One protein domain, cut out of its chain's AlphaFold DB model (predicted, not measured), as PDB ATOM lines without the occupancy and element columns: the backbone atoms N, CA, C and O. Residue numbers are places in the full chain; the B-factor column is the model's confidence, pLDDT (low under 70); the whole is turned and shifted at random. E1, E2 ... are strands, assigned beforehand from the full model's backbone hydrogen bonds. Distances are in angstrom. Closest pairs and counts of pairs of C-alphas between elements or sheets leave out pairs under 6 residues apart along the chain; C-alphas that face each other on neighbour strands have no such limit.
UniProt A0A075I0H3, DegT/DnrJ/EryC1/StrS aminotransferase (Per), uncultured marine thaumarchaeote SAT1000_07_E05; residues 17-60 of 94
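What this domain is: This is residues 17 to 60 of the 94 residues of the protein "DegT/DnrJ/EryC1/StrS aminotransferase (Per)" of uncultured marine thaumarchaeote SAT1000_07_E05 (UniProt A0A075I0H3). With little regular structure, this is mostly looped chain along a short two-stranded hairpin: residues 17 to 37 wind into a loop, E1 and E2 pair along one side, and residues 43 to 54 loop between them. The 44 printed residues hold no named helix and two named strands, E1 then E2, antiparallel; the class is all strand, with 9 residues in named elements. The whole is compact, radius of gyration of the C-alphas 10.2 A, yet elongated, spanning 30 by 17 by 12 A.

How they stand to each other: Residues 17 to 18 pair in parallel with residues 39 to 40 of E1, residues 38 to 42. Residues 26 to 27 pair antiparallel with 30 to 31. E1 and E2, residues 55 to 58, form a hairpin, antiparallel at 161 degrees; N 41 and O 56 are within hydrogen-bond range at 2.8 A.

Where its parts are: E1 runs 13.7 A from C-alpha 38 at (-25.252, 21.213, -22.704). E2 runs 10.1 A to C-alpha 58 at (-20.906, 22.652, -19.150).

The domain as a whole: The farthest C-alphas, Asp 28 and Gly 52, are 30.8 A apart. The E1 to E2 link is long, 12 residues. The printed part has no cut, and no printed residue is under 70 in pLDDT.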
ATOM      1  N   GLU A  17     -29.004  18.306 -20.825       96.50
ATOM      2  CA  GLU A  17     -28.950  17.314 -19.762       96.50
ATOM      3  C   GLU A  17     -28.995  18.025 -18.410       96.50
ATOM      4  O   GLU A  17     -28.067  18.742 -18.034       96.50
ATOM      5  N   ASP A  18     -30.084  17.822 -17.670       96.38
ATOM      6  CA  ASP A  18     -30.141  18.197 -16.261       96.38
ATOM      7  C   ASP A  18     -29.419  17.125 -15.433       96.38
ATOM      8  O   ASP A  18     -29.934  16.032 -15.187       96.38
ATOM      9  N   ALA A  19     -28.192  17.445 -15.028       95.94
ATOM     10  CA  ALA A  19     -27.332  16.621 -14.195       95.94
ATOM     11  C   ALA A  19     -27.265  17.150 -12.750       95.94
ATOM     12  O   ALA A  19     -26.318  16.848 -12.018       95.94
ATOM     13  N   ALA A  20     -28.272  17.906 -12.292       95.81
ATOM     14  CA  ALA A  20     -28.258  18.580 -10.996       95.81
ATOM     15  C   ALA A  20     -28.058  17.653  -9.785       95.81
ATOM     16  O   ALA A  20     -27.716  18.151  -8.716       95.81
ATOM     17  N   HIS A  21     -28.298  16.344  -9.906       95.62
ATOM     18  CA  HIS A  21     -28.054  15.334  -8.862       95.62
ATOM     19  C   HIS A  21     -27.053  14.243  -9.278       95.62
ATOM     20  O   HIS A  21     -26.895  13.261  -8.559       95.62
ATOM     21  N   ALA A  22     -26.388  14.389 -10.424       96.06
ATOM     22  CA  ALA A  22     -25.629  13.310 -11.057       96.06
ATOM     23  C   ALA A  22     -24.132  13.619 -11.222       96.06
ATOM     24  O   ALA A  22     -23.445  12.969 -12.011       96.06
ATOM     25  N   ILE A  23     -23.607  14.609 -10.491       94.88
ATOM     26  CA  ILE A  23     -22.172  14.903 -10.509       94.88
ATOM     27  C   ILE A  23     -21.372  13.670 -10.061       94.88
ATOM     28  O   ILE A  23     -21.656  13.069  -9.029       94.88
ATOM     29  N   GLY A  24     -20.395  13.265 -10.875       94.50
ATOM     30  CA  GLY A  24     -19.603  12.049 -10.657       94.50
ATOM     31  C   GLY A  24     -20.231  10.751 -11.181       94.50
ATOM     32  O   GLY A  24     -19.547   9.731 -11.218       94.50
ATOM     33  N   CYS A  25     -21.486  10.762 -11.643       96.69
ATOM     34  CA  CYS A  25     -22.100   9.593 -12.275       96.69
ATOM     35  C   CYS A  25     -21.586   9.379 -13.706       96.69
ATOM     36  O   CYS A  25     -21.132  10.310 -14.378       96.69
ATOM     37  N   TYR A  26     -21.730   8.144 -14.191       96.44
ATOM     38  CA  TYR A  26     -21.362   7.749 -15.547       96.44
ATOM     39  C   TYR A  26     -22.523   7.077 -16.275       96.44
ATOM     40  O   TYR A  26     -23.272   6.293 -15.695       96.44
ATOM     41  N   TYR A  27     -22.601   7.314 -17.579       94.50
ATOM     42  CA  TYR A  27     -23.379   6.518 -18.518       94.50
ATOM     43  C   TYR A  27     -22.468   6.143 -19.684       94.50
ATOM     44  O   TYR A  27     -21.868   7.009 -20.318       94.50
ATOM     45  N   ASP A  28     -22.342   4.844 -19.957       93.50
ATOM     46  CA  ASP A  28     -21.503   4.317 -21.044       93.50
ATOM     47  C   ASP A  28     -20.063   4.879 -21.028       93.50
ATOM     48  O   ASP A  28     -19.551   5.381 -22.027       93.50
ATOM     49  N   LYS A  29     -19.421   4.848 -19.847       95.50
ATOM     50  CA  LYS A  29     -18.056   5.356 -19.576       95.50
ATOM     51  C   LYS A  29     -17.850   6.866 -19.773       95.50
ATOM     52  O   LYS A  29     -16.721   7.337 -19.663       95.50
ATOM     53  N   ARG A  30     -18.908   7.641 -20.021       93.81
ATOM     54  CA  ARG A  30     -18.860   9.111 -20.079       93.81
ATOM     55  C   ARG A  30     -19.552   9.697 -18.859       93.81
ATOM     56  O   ARG A  30     -20.510   9.110 -18.359       93.81
ATOM     57  N   HIS A  31     -19.064  10.834 -18.377       95.75
ATOM     58  CA  HIS A  31     -19.699  11.525 -17.262       95.75
ATOM     59  C   HIS A  31     -21.091  12.023 -17.656       95.75
ATOM     60  O   HIS A  31     -21.293  12.561 -18.745       95.75
ATOM     61  N   VAL A  32     -22.054  11.850 -16.753       95.00
ATOM     62  CA  VAL A  32     -23.366  12.494 -16.876       95.00
ATOM     63  C   VAL A  32     -23.159  14.009 -16.796       95.00
ATOM     64  O   VAL A  32     -22.386  14.493 -15.971       95.00
ATOM     65  N   GLY A  33     -23.796  14.746 -17.697       93.62
ATOM     66  CA  GLY A  33     -23.567  16.169 -17.958       93.62
ATOM     67  C   GLY A  33     -22.679  16.435 -19.181       93.62
ATOM     68  O   GLY A  33     -22.555  17.581 -19.595       93.62
ATOM     69  N   THR A  34     -22.047  15.412 -19.775       94.50
ATOM     70  CA  THR A  34     -21.172  15.572 -20.959       94.50
ATOM     71  C   THR A  34     -21.657  14.793 -22.183       94.50
ATOM     72  O   THR A  34     -20.881  14.547 -23.109       94.50
ATOM     73  N   ILE A  35     -22.894  14.293 -22.159       92.56
ATOM     74  CA  ILE A  35     -23.423  13.370 -23.179       92.56
ATOM     75  C   ILE A  35     -24.280  14.119 -24.207       92.56
ATOM     76  O   ILE A  35     -24.411  13.681 -25.351       92.56
ATOM     77  N   SER A  36     -24.857  15.239 -23.788       95.06
ATOM     78  CA  SER A  36     -25.675  16.160 -24.571       95.06
ATOM     79  C   SER A  36     -24.864  17.372 -25.061       95.06
ATOM     80  O   SER A  36     -23.652  17.449 -24.854       95.06
ATOM     81  N   ASP A  37     -25.530  18.330 -25.713       96.69
ATOM     82  CA  ASP A  37     -24.894  19.576 -26.168       96.69
ATOM     83  C   ASP A  37     -24.556  20.496 -24.981       96.69
ATOM     84  O   ASP A  37     -23.551  21.214 -24.984       96.69
ATOM     85  N   VAL A  38     -25.394  20.444 -23.942       97.56
ATOM     86  CA  VAL A  38     -25.252  21.213 -22.704       97.56
ATOM     87  C   VAL A  38     -25.614  20.352 -21.501       97.56
ATOM     88  O   VAL A  38     -26.675  19.727 -21.495       97.56
ATOM     89  N   GLY A  39     -24.770  20.371 -20.472       97.06
ATOM     90  CA  GLY A  39     -25.047  19.792 -19.159       97.06
ATOM     91  C   GLY A  39     -25.207  20.866 -18.090       97.06
ATOM     92  O   GLY A  39     -24.536  21.899 -18.136       97.06
ATOM     93  N   ILE A  40     -26.085  20.626 -17.117       97.69
ATOM     94  CA  ILE A  40     -26.358  21.560 -16.020       97.69
ATOM     95  C   ILE A  40     -26.178  20.850 -14.681       97.69
ATOM     96  O   ILE A  40     -26.743  19.787 -14.450       97.69
ATOM     97  N   PHE A  41     -25.428  21.470 -13.776       97.44
ATOM     98  CA  PHE A  41     -25.256  21.027 -12.398       97.44
ATOM     99  C   PHE A  41     -25.811  22.063 -11.429       97.44
ATOM    100  O   PHE A  41     -25.788  23.266 -11.693       97.44
ATOM    101  N   SER A  42     -26.259  21.589 -10.272       96.50
ATOM    102  CA  SER A  42     -26.658  22.437  -9.159       96.50
ATOM    103  C   SER A  42     -25.706  22.211  -7.996       96.50
ATOM    104  O   SER A  42     -25.328  21.076  -7.714       96.50
ATOM    105  N   PHE A  43     -25.371  23.303  -7.318       96.75
ATOM    106  CA  PHE A  43     -24.514  23.333  -6.139       96.75
ATOM    107  C   PHE A  43     -25.233  23.969  -4.942       96.75
ATOM    108  O   PHE A  43     -24.608  24.560  -4.063       96.75
ATOM    109  N   SER A  44     -26.563  23.835  -4.884       95.19
ATOM    110  CA  SER A  44     -27.348  24.204  -3.704       95.19
ATOM    111  C   SER A  44     -27.063  23.273  -2.517       95.19
ATOM    112  O   SER A  44     -26.411  22.238  -2.651       95.19
ATOM    113  N   THR A  45     -27.545  23.638  -1.333       94.19
ATOM    114  CA  THR A  45     -27.250  22.943  -0.069       94.19
ATOM    115  C   THR A  45     -27.476  21.417  -0.059       94.19
ATOM    116  O   THR A  45     -26.649  20.727   0.527       94.19
ATOM    117  N   PRO A  46     -28.522  20.833  -0.688       94.06
ATOM    118  CA  PRO A  46     -28.736  19.382  -0.637       94.06
ATOM    119  C   PRO A  46     -27.881  18.581  -1.640       94.06
ATOM    120  O   PRO A  46     -28.116  17.386  -1.825       94.06
ATOM    121  N   LYS A  47     -26.953  19.219  -2.364       93.06
ATOM    122  CA  LYS A  47     -26.175  18.591  -3.444       93.06
ATOM    123  C   LYS A  47     -24.872  17.985  -2.918       93.06
ATOM    124  O   LYS A  47     -24.338  18.437  -1.913       93.06
ATOM    125  N   ILE A  48     -24.352  16.968  -3.621       94.62
ATOM    126  CA  ILE A  48     -23.124  16.231  -3.242       94.62
ATOM    127  C   ILE A  48     -21.930  17.184  -3.071       94.62
ATOM    128  O   ILE A  48     -21.144  17.043  -2.140       94.62
ATOM    129  N   ILE A  49     -21.813  18.156  -3.976       94.69
ATOM    130  CA  ILE A  49     -20.878  19.282  -3.897       94.69
ATOM    131  C   ILE A  49     -21.730  20.549  -3.825       94.69
ATOM    132  O   ILE A  49     -22.703  20.672  -4.571       94.69
ATOM    133  N   THR A  50     -21.380  21.483  -2.940       94.81
ATOM    134  CA  THR A  50     -22.170  22.696  -2.703       94.81
ATOM    135  C   THR A  50     -21.304  23.949  -2.621       94.81
ATOM    136  O   THR A  50     -20.186  23.914  -2.112       94.81
ATOM    137  N   THR A  51     -21.861  25.061  -3.095       95.69
ATOM    138  CA  THR A  51     -21.361  26.434  -2.918       95.69
ATOM    139  C   THR A  51     -22.305  27.242  -2.013       95.69
ATOM    140  O   THR A  51     -22.323  28.466  -2.028       95.69
ATOM    141  N   GLY A  52     -23.156  26.562  -1.233       95.75
ATOM    142  CA  GLY A  52     -24.295  27.162  -0.539       95.75
ATOM    143  C   GLY A  52     -25.482  27.337  -1.487       95.75
ATOM    144  O   GLY A  52     -26.503  26.666  -1.325       95.75
ATOM    145  N   GLN A  53     -25.329  28.188  -2.502       93.88
ATOM    146  CA  GLN A  53     -26.242  28.350  -3.635       93.88
ATOM    147  C   GLN A  53     -25.415  28.486  -4.911       93.88
ATOM    148  O   GLN A  53     -24.384  29.146  -4.905       93.88
ATOM    149  N   GLY A  54     -25.857  27.877  -6.008       94.50
ATOM    150  CA  GLY A  54     -25.134  27.979  -7.271       94.50
ATOM    151  C   GLY A  54     -25.461  26.869  -8.252       94.50
ATOM    152  O   GLY A  54     -26.252  25.955  -7.982       94.50
ATOM    153  N   GLY A  55     -24.818  26.953  -9.408       95.50
ATOM    154  CA  GLY A  55     -24.914  25.970 -10.470       95.50
ATOM    155  C   GLY A  55     -23.836  26.184 -11.519       95.50
ATOM    156  O   GLY A  55     -23.113  27.178 -11.506       95.50
ATOM    157  N   MET A  56     -23.729  25.227 -12.429       95.88
ATOM    158  CA  MET A  56     -22.739  25.245 -13.494       95.88
ATOM    159  C   MET A  56     -23.354  24.726 -14.778       95.88
ATOM    160  O   MET A  56     -24.081  23.737 -14.771       95.88
ATOM    161  N   ILE A  57     -23.022  25.393 -15.875       96.44
ATOM    162  CA  ILE A  57     -23.302  24.928 -17.226       96.44
ATOM    163  C   ILE A  57     -21.989  24.404 -17.796       96.44
ATOM    164  O   ILE A  57     -20.959  25.070 -17.692       96.44
ATOM    165  N   VAL A  58     -22.027  23.225 -18.405       96.06
ATOM    166  CA  VAL A  58     -20.906  22.652 -19.150       96.06
ATOM    167  C   VAL A  58     -21.321  22.422 -20.595       96.06
ATOM    168  O   VAL A  58     -22.452  22.035 -20.883       96.06
ATOM    169  N   THR A  59     -20.409  22.681 -21.521       96.62
ATOM    170  CA  THR A  59     -20.605  22.439 -22.950       96.62
ATOM    171  C   THR A  59     -19.246  22.310 -23.630       96.62
ATOM    172  O   THR A  59     -18.261  22.878 -23.156       96.62
ATOM    173  N   ASN A  60     -19.191  21.566 -24.736       94.81
ATOM    174  CA  ASN A  60     -18.025  21.530 -25.625       94.81
ATOM    175  C   ASN A  60     -18.162  22.511 -26.801       94.81
ATOM    176  O   ASN A  60     -17.225  22.661 -27.585       94.81
TER     177      ASN A  60